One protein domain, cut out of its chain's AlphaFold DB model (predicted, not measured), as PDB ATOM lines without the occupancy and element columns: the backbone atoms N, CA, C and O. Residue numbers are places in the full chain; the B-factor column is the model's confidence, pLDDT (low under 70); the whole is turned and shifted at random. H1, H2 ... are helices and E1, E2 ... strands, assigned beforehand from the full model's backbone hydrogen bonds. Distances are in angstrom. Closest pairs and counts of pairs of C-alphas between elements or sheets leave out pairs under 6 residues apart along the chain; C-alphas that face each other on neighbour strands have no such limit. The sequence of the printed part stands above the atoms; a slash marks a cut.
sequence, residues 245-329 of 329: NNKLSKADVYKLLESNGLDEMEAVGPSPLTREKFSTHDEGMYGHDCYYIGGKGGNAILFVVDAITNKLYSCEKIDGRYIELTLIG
ATOM      1  N   ASN A 245     -16.528 -22.235 -43.578       56.28
ATOM      2  CA  ASN A 245     -15.247 -21.544 -43.810       56.28
ATOM      3  C   ASN A 245     -15.404 -20.021 -44.039       56.28
ATOM      4  O   ASN A 245     -14.406 -19.315 -44.136       56.28
ATOM      5  N   ASN A 246     -16.643 -19.522 -44.127       65.44
ATOM      6  CA  ASN A 246     -17.004 -18.120 -44.358       65.44
ATOM      7  C   ASN A 246     -17.675 -17.480 -43.130       65.44
ATOM      8  O   ASN A 246     -18.445 -16.530 -43.264       65.44
ATOM      9  N   LYS A 247     -17.410 -18.002 -41.927       74.62
ATOM     10  CA  LYS A 247     -17.919 -17.417 -40.685       74.62
ATOM     11  C   LYS A 247     -17.460 -15.961 -40.569       74.62
ATOM     12  O   LYS A 247     -16.260 -15.683 -40.578       74.62
ATOM     13  N   LEU A 248     -18.422 -15.049 -40.454       85.75
ATOM     14  CA  LEU A 248     -18.185 -13.612 -40.416       85.75
ATOM     15  C   LEU A 248     -17.201 -13.278 -39.286       85.75
ATOM     16  O   LEU A 248     -17.419 -13.631 -38.118       85.75
ATOM     17  N   SER A 249     -16.091 -12.621 -39.624       88.50
ATOM     18  CA  SER A 249     -15.127 -12.197 -38.613       88.50
ATOM     19  C   SER A 249     -15.705 -11.043 -37.793       88.50
ATOM     20  O   SER A 249     -16.550 -10.285 -38.270       88.50
ATOM     21  N   LYS A 250     -15.211 -10.842 -36.567       90.06
ATOM     22  CA  LYS A 250     -15.618  -9.690 -35.745       90.06
ATOM     23  C   LYS A 250     -15.360  -8.352 -36.461       90.06
ATOM     24  O   LYS A 250     -16.103  -7.401 -36.261       90.06
ATOM     25  N   ALA A 251     -14.337  -8.285 -37.316       90.19
ATOM     26  CA  ALA A 251     -14.049  -7.100 -38.121       90.19
ATOM     27  C   ALA A 251     -15.111  -6.860 -39.206       90.19
ATOM     28  O   ALA A 251     -15.495  -5.719 -39.443       90.19
ATOM     29  N   ASP A 252     -15.618  -7.917 -39.839       91.19
ATOM     30  CA  ASP A 252     -16.668  -7.793 -40.852       91.19
ATOM     31  C   ASP A 252     -18.025  -7.439 -40.231       91.19
ATOM     32  O   ASP A 252     -18.791  -6.688 -40.828       91.19
ATOM     33  N   VAL A 253     -18.281  -7.884 -38.995       92.00
ATOM     34  CA  VAL A 253     -19.426  -7.414 -38.196       92.00
ATOM     35  C   VAL A 253     -19.351  -5.905 -37.987       92.00
ATOM     36  O   VAL A 253     -20.341  -5.222 -38.217       92.00
ATOM     37  N   TYR A 254     -18.191  -5.360 -37.606       93.25
ATOM     38  CA  TYR A 254     -18.054  -3.910 -37.436       93.25
ATOM     39  C   TYR A 254     -18.272  -3.140 -38.743       93.25
ATOM     40  O   TYR A 254     -18.990  -2.148 -38.724       93.25
ATOM     41  N   LYS A 255     -17.776  -3.636 -39.887       93.00
ATOM     42  CA  LYS A 255     -18.081  -3.029 -41.198       93.00
ATOM     43  C   LYS A 255     -19.584  -3.018 -41.496       93.00
ATOM     44  O   LYS A 255     -20.095  -2.037 -42.026       93.00
ATOM     45  N   LEU A 256     -20.289  -4.101 -41.156       91.50
ATOM     46  CA  LEU A 256     -21.743  -4.194 -41.314       91.50
ATOM     47  C   LEU A 256     -22.478  -3.213 -40.388       91.50
ATOM     48  O   LEU A 256     -23.482  -2.626 -40.785       91.50
ATOM     49  N   LEU A 257     -21.994  -3.019 -39.160       91.50
ATOM     50  CA  LEU A 257     -22.560  -2.040 -38.230       91.50
ATOM     51  C   LEU A 257     -22.345  -0.610 -38.737       91.50
ATOM     52  O   LEU A 257     -23.298   0.163 -38.782       91.50
ATOM     53  N   GLU A 258     -21.139  -0.283 -39.202       92.56
ATOM     54  CA  GLU A 258     -20.824   1.013 -39.813       92.56
ATOM     55  C   GLU A 258     -21.726   1.308 -41.020       92.56
ATOM     56  O   GLU A 258     -22.303   2.392 -41.103       92.56
ATOM     57  N   SER A 259     -21.939   0.336 -41.921       92.44
ATOM     58  CA  SER A 259     -22.817   0.535 -43.086       92.44
ATOM     59  C   SER A 259     -24.287   0.762 -42.721       92.44
ATOM     60  O   SER A 259     -25.042   1.270 -43.545       92.44
ATOM     61  N   ASN A 260     -24.691   0.395 -41.502       90.44
ATOM     62  CA  ASN A 260     -26.039   0.592 -40.970       90.44
ATOM     63  C   ASN A 260     -26.132   1.776 -39.985       90.44
ATOM     64  O   ASN A 260     -27.166   1.945 -39.341       90.44
ATOM     65  N   GLY A 261     -25.082   2.599 -39.852       92.31
ATOM     66  CA  GLY A 261     -25.071   3.745 -38.931       92.31
ATOM     67  C   GLY A 261     -25.045   3.351 -37.448       92.31
ATOM     68  O   GLY A 261     -25.623   4.044 -36.614       92.31
ATOM     69  N   LEU A 262     -24.434   2.206 -37.128       91.81
ATOM     70  CA  LEU A 262     -24.315   1.630 -35.781       91.81
ATOM     71  C   LEU A 262     -22.849   1.573 -35.308       91.81
ATOM     72  O   LEU A 262     -22.465   0.683 -34.550       91.81
ATOM     73  N   ASP A 263     -22.016   2.508 -35.754       90.56
ATOM     74  CA  ASP A 263     -20.567   2.567 -35.520       90.56
ATOM     75  C   ASP A 263     -20.174   2.753 -34.040       90.56
ATOM     76  O   ASP A 263     -19.074   2.384 -33.620       90.56
ATOM     77  N   GLU A 264     -21.085   3.253 -33.204       90.56
ATOM     78  CA  GLU A 264     -20.857   3.377 -31.761       90.56
ATOM     79  C   GLU A 264     -21.124   2.088 -30.966       90.56
ATOM     80  O   GLU A 264     -20.839   2.042 -29.764       90.56
ATOM     81  N   MET A 265     -21.649   1.043 -31.608       92.06
ATOM     82  CA  MET A 265     -22.023  -0.209 -30.951       92.06
ATOM     83  C   MET A 265     -20.831  -1.155 -30.750       92.06
ATOM     84  O   MET A 265     -19.822  -1.106 -31.451       92.06
ATOM     85  N   GLU A 266     -20.964  -2.067 -29.791       92.81
ATOM     86  CA  GLU A 266     -19.978  -3.091 -29.466       92.81
ATOM     87  C   GLU A 266     -20.527  -4.489 -29.756       92.81
ATOM     88  O   GLU A 266     -21.653  -4.824 -29.383       92.81
ATOM     89  N   ALA A 267     -19.710  -5.318 -30.409       92.44
ATOM     90  CA  ALA A 267     -20.041  -6.703 -30.716       92.44
ATOM     91  C   ALA A 267     -19.419  -7.673 -29.697       92.44
ATOM     92  O   ALA A 267     -18.200  -7.675 -29.479       92.44
ATOM     93  N   VAL A 268     -20.234  -8.568 -29.140       90.94
ATOM     94  CA  VAL A 268     -19.825  -9.660 -28.241       90.94
ATOM     95  C   VAL A 268     -20.158 -11.006 -28.885       90.94
ATOM     96  O   VAL A 268     -21.228 -11.174 -29.462       90.94
ATOM     97  N   GLY A 269     -19.246 -11.975 -28.799       87.00
ATOM     98  CA  GLY A 269     -19.376 -13.288 -29.439       87.00
ATOM     99  C   GLY A 269     -18.173 -13.629 -30.334       87.00
ATOM    100  O   GLY A 269     -17.117 -13.002 -30.191       87.00
ATOM    101  N   PRO A 270     -18.308 -14.604 -31.253       89.12
ATOM    102  CA  PRO A 270     -19.551 -15.307 -31.579       89.12
ATOM    103  C   PRO A 270     -19.995 -16.278 -30.472       89.12
ATOM    104  O   PRO A 270     -19.161 -16.863 -29.779       89.12
ATOM    105  N   SER A 271     -21.304 -16.454 -30.287       87.94
ATOM    106  CA  SER A 271     -21.863 -17.551 -29.479       87.94
ATOM    107  C   SER A 271     -23.209 -18.037 -30.037       87.94
ATOM    108  O   SER A 271     -23.934 -17.222 -30.614       87.94
ATOM    109  N   PRO A 272     -23.578 -19.318 -29.846       88.12
ATOM    110  CA  PRO A 272     -24.797 -19.893 -30.415       88.12
ATOM    111  C   PRO A 272     -26.077 -19.175 -29.977       88.12
ATOM    112  O   PRO A 272     -26.226 -18.839 -28.799       88.12
ATOM    113  N   LEU A 273     -27.020 -18.978 -30.903       88.19
ATOM    114  CA  LEU A 273     -28.362 -18.483 -30.593       88.19
ATOM    115  C   LEU A 273     -29.225 -19.596 -29.983       88.19
ATOM    116  O   LEU A 273     -29.463 -20.621 -30.624       88.19
ATOM    117  N   THR A 274     -29.756 -19.378 -28.777       86.12
ATOM    118  CA  THR A 274     -30.584 -20.370 -28.070       86.12
ATOM    119  C   THR A 274     -32.059 -19.967 -27.992       86.12
ATOM    120  O   THR A 274     -32.404 -18.803 -27.765       86.12
ATOM    121  N   ARG A 275     -32.949 -20.966 -28.099       84.62
ATOM    122  CA  ARG A 275     -34.410 -20.804 -27.933       84.62
ATOM    123  C   ARG A 275     -34.820 -20.397 -26.512       84.62
ATOM    124  O   ARG A 275     -35.934 -19.934 -26.294       84.62
ATOM    125  N   GLU A 276     -33.937 -20.582 -25.534       84.62
ATOM    126  CA  GLU A 276     -34.197 -20.233 -24.132       84.62
ATOM    127  C   GLU A 276     -34.283 -18.719 -23.915       84.62
ATOM    128  O   GLU A 276     -34.999 -18.271 -23.021       84.62
ATOM    129  N   LYS A 277     -33.561 -17.940 -24.729       84.75
ATOM    130  CA  LYS A 277     -33.429 -16.486 -24.574       84.75
ATOM    131  C   LYS A 277     -34.028 -15.699 -25.743       84.75
ATOM    132  O   LYS A 277     -34.453 -14.560 -25.539       84.75
ATOM    133  N   PHE A 278     -34.089 -16.292 -26.937       87.94
ATOM    134  CA  PHE A 278     -34.500 -15.606 -28.162       87.94
ATOM    135  C   PHE A 278     -35.674 -16.294 -28.865       87.94
ATOM    136  O   PHE A 278     -35.762 -17.520 -28.887       87.94
ATOM    137  N   SER A 279     -36.546 -15.480 -29.465       88.31
ATOM    138  CA  SER A 279     -37.628 -15.891 -30.363       88.31
ATOM    139  C   SER A 279     -37.384 -15.277 -31.741       88.31
ATOM    140  O   SER A 279     -37.190 -14.071 -31.847       88.31
ATOM    141  N   THR A 280     -37.374 -16.080 -32.801       86.56
ATOM    142  CA  THR A 280     -37.208 -15.609 -34.184       86.56
ATOM    143  C   THR A 280     -38.106 -16.386 -35.141       86.56
ATOM    144  O   THR A 280     -38.359 -17.577 -34.938       86.56
ATOM    145  N   HIS A 281     -38.571 -15.707 -36.192       84.31
ATOM    146  CA  HIS A 281     -39.323 -16.316 -37.291       84.31
ATOM    147  C   HIS A 281     -38.422 -17.165 -38.208       84.31
ATOM    148  O   HIS A 281     -38.902 -18.109 -38.837       84.31
ATOM    149  N   ASP A 282     -37.121 -16.860 -38.272       83.06
ATOM    150  CA  ASP A 282     -36.134 -17.666 -38.996       83.06
ATOM    151  C   ASP A 282     -35.651 -18.807 -38.086       83.06
ATOM    152  O   ASP A 282     -34.604 -18.722 -37.443       83.06
ATOM    153  N   GLU A 283     -36.437 -19.890 -37.984       80.12
ATOM    154  CA  GLU A 283     -36.081 -21.043 -37.138       80.12
ATOM    155  C   GLU A 283     -34.742 -21.696 -37.528       80.12
ATOM    156  O   GLU A 283     -34.161 -22.428 -36.724       80.12
ATOM    157  N   GLY A 284     -34.249 -21.437 -38.744       79.88
ATOM    158  CA  GLY A 284     -32.936 -21.882 -39.199       79.88
ATOM    159  C   GLY A 284     -31.782 -21.242 -38.427       79.88
ATOM    160  O   GLY A 284     -30.697 -21.798 -38.418       79.88
ATOM    161  N   MET A 285     -32.017 -20.125 -37.740       83.81
ATOM    162  CA  MET A 285     -30.991 -19.375 -37.016       83.81
ATOM    163  C   MET A 285     -30.640 -19.992 -35.652       83.81
ATOM    164  O   MET A 285     -29.595 -19.688 -35.078       83.81
ATOM    165  N   TYR A 286     -31.489 -20.864 -35.096       85.00
ATOM    166  CA  TYR A 286     -31.174 -21.510 -33.820       85.00
ATOM    167  C   TYR A 286     -29.985 -22.454 -33.964       85.00
ATOM    168  O   TYR A 286     -29.910 -23.252 -34.902       85.00
ATOM    169  N   GLY A 287     -29.065 -22.336 -33.011       81.50
ATOM    170  CA  GLY A 287     -27.766 -22.984 -33.052       81.50
ATOM    171  C   GLY A 287     -26.700 -22.140 -33.744       81.50
ATOM    172  O   GLY A 287     -25.542 -22.271 -33.363       81.50
ATOM    173  N   HIS A 288     -27.042 -21.247 -34.689       86.38
ATOM    174  CA  HIS A 288     -26.059 -20.421 -35.407       86.38
ATOM    175  C   HIS A 288     -25.200 -19.595 -34.453       86.38
ATOM    176  O   HIS A 288     -25.694 -19.000 -33.490       86.38
ATOM    177  N   ASP A 289     -23.907 -19.523 -34.760       88.50
ATOM    178  CA  ASP A 289     -23.004 -18.594 -34.101       88.50
ATOM    179  C   ASP A 289     -23.400 -17.158 -34.436       88.50
ATOM    180  O   ASP A 289     -23.410 -16.756 -35.596       88.50
ATOM    181  N   CYS A 290     -23.706 -16.380 -33.405       92.12
ATOM    182  CA  CYS A 290     -24.188 -15.016 -33.550       92.12
ATOM    183  C   CYS A 290     -23.304 -14.032 -32.784       92.12
ATOM    184  O   CYS A 290     -22.741 -14.359 -31.735       92.12
ATOM    185  N   TYR A 291     -23.211 -12.805 -33.292       94.25
ATOM    186  CA  TYR A 291     -22.672 -11.669 -32.552       94.25
ATOM    187  C   TYR A 291     -23.819 -10.880 -31.929       94.25
ATOM    188  O   TYR A 291     -24.761 -10.488 -32.613       94.25
ATOM    189  N   TYR A 292     -23.722 -10.638 -30.630       93.50
ATOM    190  CA  TYR A 292     -24.677  -9.868 -29.846       93.50
ATOM    191  C   TYR A 292     -24.168  -8.439 -29.724       93.50
ATOM    192  O   TYR A 292     -23.041  -8.220 -29.278       93.50
ATOM    193  N   ILE A 293     -24.983  -7.481 -30.141       94.38
ATOM    194  CA  ILE A 293     -24.583  -6.086 -30.299       94.38
ATOM    195  C   ILE A 293     -25.276  -5.231 -29.242       94.38
ATOM    196  O   ILE A 293     -26.497  -5.310 -29.085       94.38
ATOM    197  N   GLY A 294     -24.514  -4.402 -28.533       92.94
ATOM    198  CA  GLY A 294     -25.022  -3.469 -27.525       92.94
ATOM    199  C   GLY A 294     -24.262  -2.143 -27.530       92.94
ATOM    200  O   GLY A 294     -23.248  -2.006 -28.205       92.94
ATOM    201  N   GLY A 295     -24.747  -1.150 -26.783       89.56
ATOM    202  CA  GLY A 295     -24.021   0.113 -26.607       89.56
ATOM    203  C   GLY A 295     -22.768  -0.065 -25.741       89.56
ATOM    204  O   GLY A 295     -22.756  -0.908 -24.842       89.56
ATOM    205  N   LYS A 296     -21.729   0.750 -25.969       84.12
ATOM    206  CA  LYS A 296     -20.482   0.726 -25.179       84.12
ATOM    207  C   LYS A 296     -20.769   0.829 -23.676       84.12
ATOM    208  O   LYS A 296     -21.375   1.794 -23.216       84.12
ATOM    209  N   GLY A 297     -20.329  -0.171 -22.908       75.69
ATOM    210  CA  GLY A 297     -20.538  -0.241 -21.454       75.69
ATOM    211  C   GLY A 297     -21.965  -0.597 -21.008       75.69
ATOM    212  O   GLY A 297     -22.248  -0.579 -19.809       75.69
ATOM    213  N   GLY A 298     -22.866  -0.918 -21.941       72.69
ATOM    214  CA  GLY A 298     -24.235  -1.347 -21.667       72.69
ATOM    215  C   GLY A 298     -24.398  -2.871 -21.681       72.69
ATOM    216  O   GLY A 298     -23.770  -3.573 -22.464       72.69
ATOM    217  N   ASN A 299     -25.304  -3.391 -20.848       74.88
ATOM    218  CA  ASN A 299     -25.630  -4.829 -20.791       74.88
ATOM    219  C   ASN A 299     -26.821  -5.227 -21.688       74.88
ATOM    220  O   ASN A 299     -27.241  -6.386 -21.688       74.88
ATOM    221  N   ALA A 300     -27.425  -4.267 -22.392       84.88
ATOM    222  CA  ALA A 300     -28.582  -4.511 -23.243       84.88
ATOM    223  C   ALA A 300     -28.136  -4.988 -24.631       84.88
ATOM    224  O   ALA A 300     -27.360  -4.311 -25.300       84.88
ATOM    225  N   ILE A 301     -28.665  -6.136 -25.061       86.56
ATOM    226  CA  ILE A 301     -28.523  -6.623 -26.435       86.56
ATOM    227  C   ILE A 301     -29.587  -5.909 -27.269       86.56
ATOM    228  O   ILE A 301     -30.779  -6.082 -27.017       86.56
ATOM    229  N   LEU A 302     -29.143  -5.088 -28.215       90.44
ATOM    230  CA  LEU A 302     -29.988  -4.289 -29.101       90.44
ATOM    231  C   LEU A 302     -30.100  -4.915 -30.490       90.44
ATOM    232  O   LEU A 302     -31.149  -4.814 -31.123       90.44
ATOM    233  N   PHE A 303     -29.042  -5.591 -30.945       93.62
ATOM    234  CA  PHE A 303     -29.038  -6.285 -32.226       93.62
ATOM    235  C   PHE A 303     -28.349  -7.643 -32.132       93.62
ATOM    236  O   PHE A 303     -27.549  -7.899 -31.230       93.62
ATOM    237  N   VAL A 304     -28.651  -8.506 -33.095       94.56
ATOM    238  CA  VAL A 304     -27.963  -9.780 -33.302       94.56
ATOM    239  C   VAL A 304     -27.544  -9.872 -34.762       94.56
ATOM    240  O   VAL A 304     -28.352  -9.624 -35.649       94.56
ATOM    241  N   VAL A 305     -26.292 -10.235 -35.019       94.00
ATOM    242  CA  VAL A 305     -25.799 -10.559 -36.363       94.00
ATOM    243  C   VAL A 305     -25.561 -12.056 -36.437       94.00
ATOM    244  O   VAL A 305     -24.772 -12.595 -35.659       94.00
ATOM    245  N   ASP A 306     -26.224 -12.725 -37.374       91.88
ATOM    246  CA  ASP A 306     -25.946 -14.125 -37.689       91.88
ATOM    247  C   ASP A 306     -24.603 -14.213 -38.432       91.88
ATOM    248  O   ASP A 306     -24.466 -13.682 -39.536       91.88
ATOM    249  N   ALA A 307     -23.608 -14.882 -37.842       89.12
ATOM    250  CA  ALA A 307     -22.266 -14.978 -38.416       89.12
ATOM    251  C   ALA A 307     -22.185 -15.896 -39.648       89.12
ATOM    252  O   ALA A 307     -21.110 -16.037 -40.229       89.12
ATOM    253  N   ILE A 308     -23.282 -16.557 -40.022       85.25
ATOM    254  CA  ILE A 308     -23.344 -17.504 -41.141       85.25
ATOM    255  C   ILE A 308     -24.116 -16.908 -42.302       85.25
ATOM    256  O   ILE A 308     -23.690 -17.024 -43.449       85.25
ATOM    257  N   THR A 309     -25.252 -16.275 -42.015       87.31
ATOM    258  CA  THR A 309     -26.090 -15.666 -43.057       87.31
ATOM    259  C   THR A 309     -25.794 -14.185 -43.278       87.31
ATOM    260  O   THR A 309     -26.307 -13.613 -44.238       87.31
ATOM    261  N   ASN A 310     -24.971 -13.564 -42.423       89.12
ATOM    262  CA  ASN A 310     -24.643 -12.132 -42.412       89.12
ATOM    263  C   ASN A 310     -25.864 -11.215 -42.253       89.12
ATOM    264  O   ASN A 310     -25.802 -10.023 -42.547       89.12
ATOM    265  N   LYS A 311     -26.984 -11.774 -41.792       91.38
ATOM    266  CA  LYS A 311     -28.216 -11.040 -41.537       91.38
ATOM    267  C   LYS A 311     -28.131 -10.326 -40.191       91.38
ATOM    268  O   LYS A 311     -27.703 -10.916 -39.196       91.38
ATOM    269  N   LEU A 312     -28.575  -9.073 -40.166       93.38
ATOM    270  CA  LEU A 312     -28.686  -8.243 -38.970       93.38
ATOM    271  C   LEU A 312     -30.136  -8.255 -38.471       93.38
ATOM    272  O   LEU A 312     -31.067  -8.105 -39.252       93.38
ATOM    273  N   TYR A 313     -30.328  -8.401 -37.165       94.56
ATOM    274  CA  TYR A 313     -31.639  -8.450 -36.526       94.56
ATOM    275  C   TYR A 313     -31.732  -7.416 -35.404       94.56
ATOM    276  O   TYR A 313     -30.803  -7.301 -34.603       94.56
ATOM    277  N   SER A 314     -32.856  -6.705 -35.295       93.88
ATOM    278  CA  SER A 314     -33.190  -5.888 -34.123       93.88
ATOM    279  C   SER A 314     -33.759  -6.760 -33.016       93.88
ATOM    280  O   SER A 314     -34.478  -7.721 -33.284       93.88
ATOM    281  N   CYS A 315     -33.458  -6.398 -31.772       92.50
ATOM    282  CA  CYS A 315     -33.972  -7.048 -30.573       92.50
ATOM    283  C   CYS A 315     -35.114  -6.235 -29.956       92.50
ATOM    284  O   CYS A 315     -34.894  -5.102 -29.526       92.50
ATOM    285  N   GLU A 316     -36.294  -6.835 -29.816       89.50
ATOM    286  CA  GLU A 316     -37.410  -6.261 -29.058       89.50
ATOM    287  C   GLU A 316     -37.718  -7.121 -27.825       89.50
ATOM    288  O   GLU A 316     -37.737  -8.351 -27.874       89.50
ATOM    289  N   LYS A 317     -37.899  -6.486 -26.664       82.38
ATOM    290  CA  LYS A 317     -38.103  -7.202 -25.400       82.38
ATOM    291  C   LYS A 317     -39.597  -7.373 -25.154       82.38
ATOM    292  O   LYS A 317     -40.271  -6.387 -24.883       82.38
ATOM    293  N   ILE A 318     -40.088  -8.612 -25.179       70.94
ATOM    294  CA  ILE A 318     -41.529  -8.871 -25.038       70.94
ATOM    295  C   ILE A 318     -41.953  -8.895 -23.558       70.94
ATOM    296  O   ILE A 318     -42.845  -8.156 -23.179       70.94
ATOM    297  N   ASP A 319     -41.283  -9.677 -22.695       67.00
ATOM    298  CA  ASP A 319     -41.773  -9.948 -21.319       67.00
ATOM    299  C   ASP A 319     -40.656 -10.078 -20.261       67.00
ATOM    300  O   ASP A 319     -40.703 -10.885 -19.328       67.00
ATOM    301  N   GLY A 320     -39.558  -9.340 -20.421       64.88
ATOM    302  CA  GLY A 320     -38.443  -9.359 -19.463       64.88
ATOM    303  C   GLY A 320     -37.552 -10.613 -19.511       64.88
ATOM    304  O   GLY A 320     -36.395 -10.520 -19.102       64.88
ATOM    305  N   ARG A 321     -38.051 -11.740 -20.045       66.19
ATOM    306  CA  ARG A 321     -37.336 -13.028 -20.183       66.19
ATOM    307  C   ARG A 321     -36.900 -13.367 -21.611       66.19
ATOM    308  O   ARG A 321     -35.864 -14.001 -21.766       66.19
ATOM    309  N   TYR A 322     -37.658 -12.933 -22.618       73.19
ATOM    310  CA  TYR A 322     -37.427 -13.268 -24.026       73.19
ATOM    311  C   TYR A 322     -37.160 -12.023 -24.869       73.19
ATOM    312  O   TYR A 322     -37.730 -10.957 -24.613       73.19
ATOM    313  N   ILE A 323     -36.294 -12.188 -25.868       86.19
ATOM    314  CA  ILE A 323     -35.959 -11.180 -26.873       86.19
ATOM    315  C   ILE A 323     -36.456 -11.683 -28.234       86.19
ATOM    316  O   ILE A 323     -36.032 -12.748 -28.684       86.19
ATOM    317  N   GLU A 324     -37.355 -10.944 -28.874       91.62
ATOM    318  CA  GLU A 324     -37.768 -11.204 -30.253       91.62
ATOM    319  C   GLU A 324     -36.756 -10.610 -31.227       91.62
ATOM    320  O   GLU A 324     -36.293  -9.484 -31.039       91.62
ATOM    321  N   LEU A 325     -36.401 -11.384 -32.251       92.75
ATOM    322  CA  LEU A 325     -35.519 -10.959 -33.325       92.75
ATOM    323  C   LEU A 325     -36.332 -10.655 -34.581       92.75
ATOM    324  O   LEU A 325     -37.032 -11.522 -35.111       92.75
ATOM    325  N   THR A 326     -36.172  -9.441 -35.095       92.50
ATOM    326  CA  THR A 326     -36.767  -9.002 -36.362       92.50
ATOM    327  C   THR A 326     -35.659  -8.691 -37.351       92.50
ATOM    328  O   THR A 326     -34.726  -7.963 -37.023       92.50
ATOM    329  N   LEU A 327     -35.732  -9.263 -38.555       91.56
ATOM    330  CA  LEU A 327     -34.730  -9.039 -39.595       91.56
ATOM    331  C   LEU A 327     -34.724  -7.563 -40.014       91.56
ATOM    332  O   LEU A 327     -35.771  -7.020 -40.369       91.56
ATOM    333  N   ILE A 328     -33.546  -6.948 -39.997       85.31
ATOM    334  CA  ILE A 328     -33.302  -5.614 -40.543       85.31
ATOM    335  C   ILE A 328     -32.822  -5.811 -41.980       85.31
ATOM    336  O   ILE A 328     -31.891  -6.582 -42.217       85.31
ATOM    337  N   GLY A 329     -33.556  -5.205 -42.916       70.31
ATOM    338  CA  GLY A 329     -33.395  -5.393 -44.361       70.31
ATOM    339  C   GLY A 329     -32.062  -4.921 -44.912       70.31
ATOM    340  O   GLY A 329     -31.549  -3.902 -44.401       70.31
TER     341      GLY A 329
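Overview. This is residues 245 to 329 of the 329 residues of the protein "Zinc ribbon domain-containing protein" of Clostridium botulinum (UniProt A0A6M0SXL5). A strongly twisted, curled sheet of six strands has one helix, H1, packed over one face at its E1, E3 and E4 end, while E5, E6 and E2 turn away from the helix. The printed part has 85 residues, in the order H1 E1 E2 E3 E4 E5 E6; across the mixed sheet the order is E1 E3 E4 E5 E6 E2. The class is mixed, helices and strands; the whole is compact, with a radius of gyration of the C-alphas of 11.9 A and spans of 31 by 31 by 22 A.

Along the chain. Find C-alpha 250 at (-15.618, -9.690, -35.745); from there H1 runs 14.5 A to residue 259. E1, residues 265 to 272, is 19.9 A long and bends by 51 degrees at residue 269. Next come E2, residues 278 to 280, E3, residues 289 to 295 and 20.2 A long, and E4, residues 303 to 306. E5 holds residues 312 to 317, 16.6 A, and E6 residues 323 to 328, ending at C-alpha 328, (-33.302, -5.614, -40.543).

Arrangement. E3 E4 E5 E6 form a meander, each strand the antiparallel neighbour of the one before; look at N 291 and O 305, 2.8 A, N 304 and O 313, 2.9 A, and N 314 and O 326, 2.8 A. Edge strand E1 is antiparallel to E3, with N 268 and O 292 at 2.8 A. Edge strand E2 is parallel to E6, with N 279 and O 323 at 2.9 A. H1 is on the sheet at a height of 8.7 A, making two layers, a helix on one face of a sheet; its closest C-alphas to E1 are Lys 250 and Ala 267, 7.3 A. In H1 every O i to N i+4 pair is within hydrogen-bond range. E1 and E6 are apart.

Size, cuts and confidence. The farthest C-alphas, Asn 245 and Asp 319, are 36.7 A apart. The printed part has no cut and no long link. Residues 245 to 246 and 319 to 321 have pLDDT under 70.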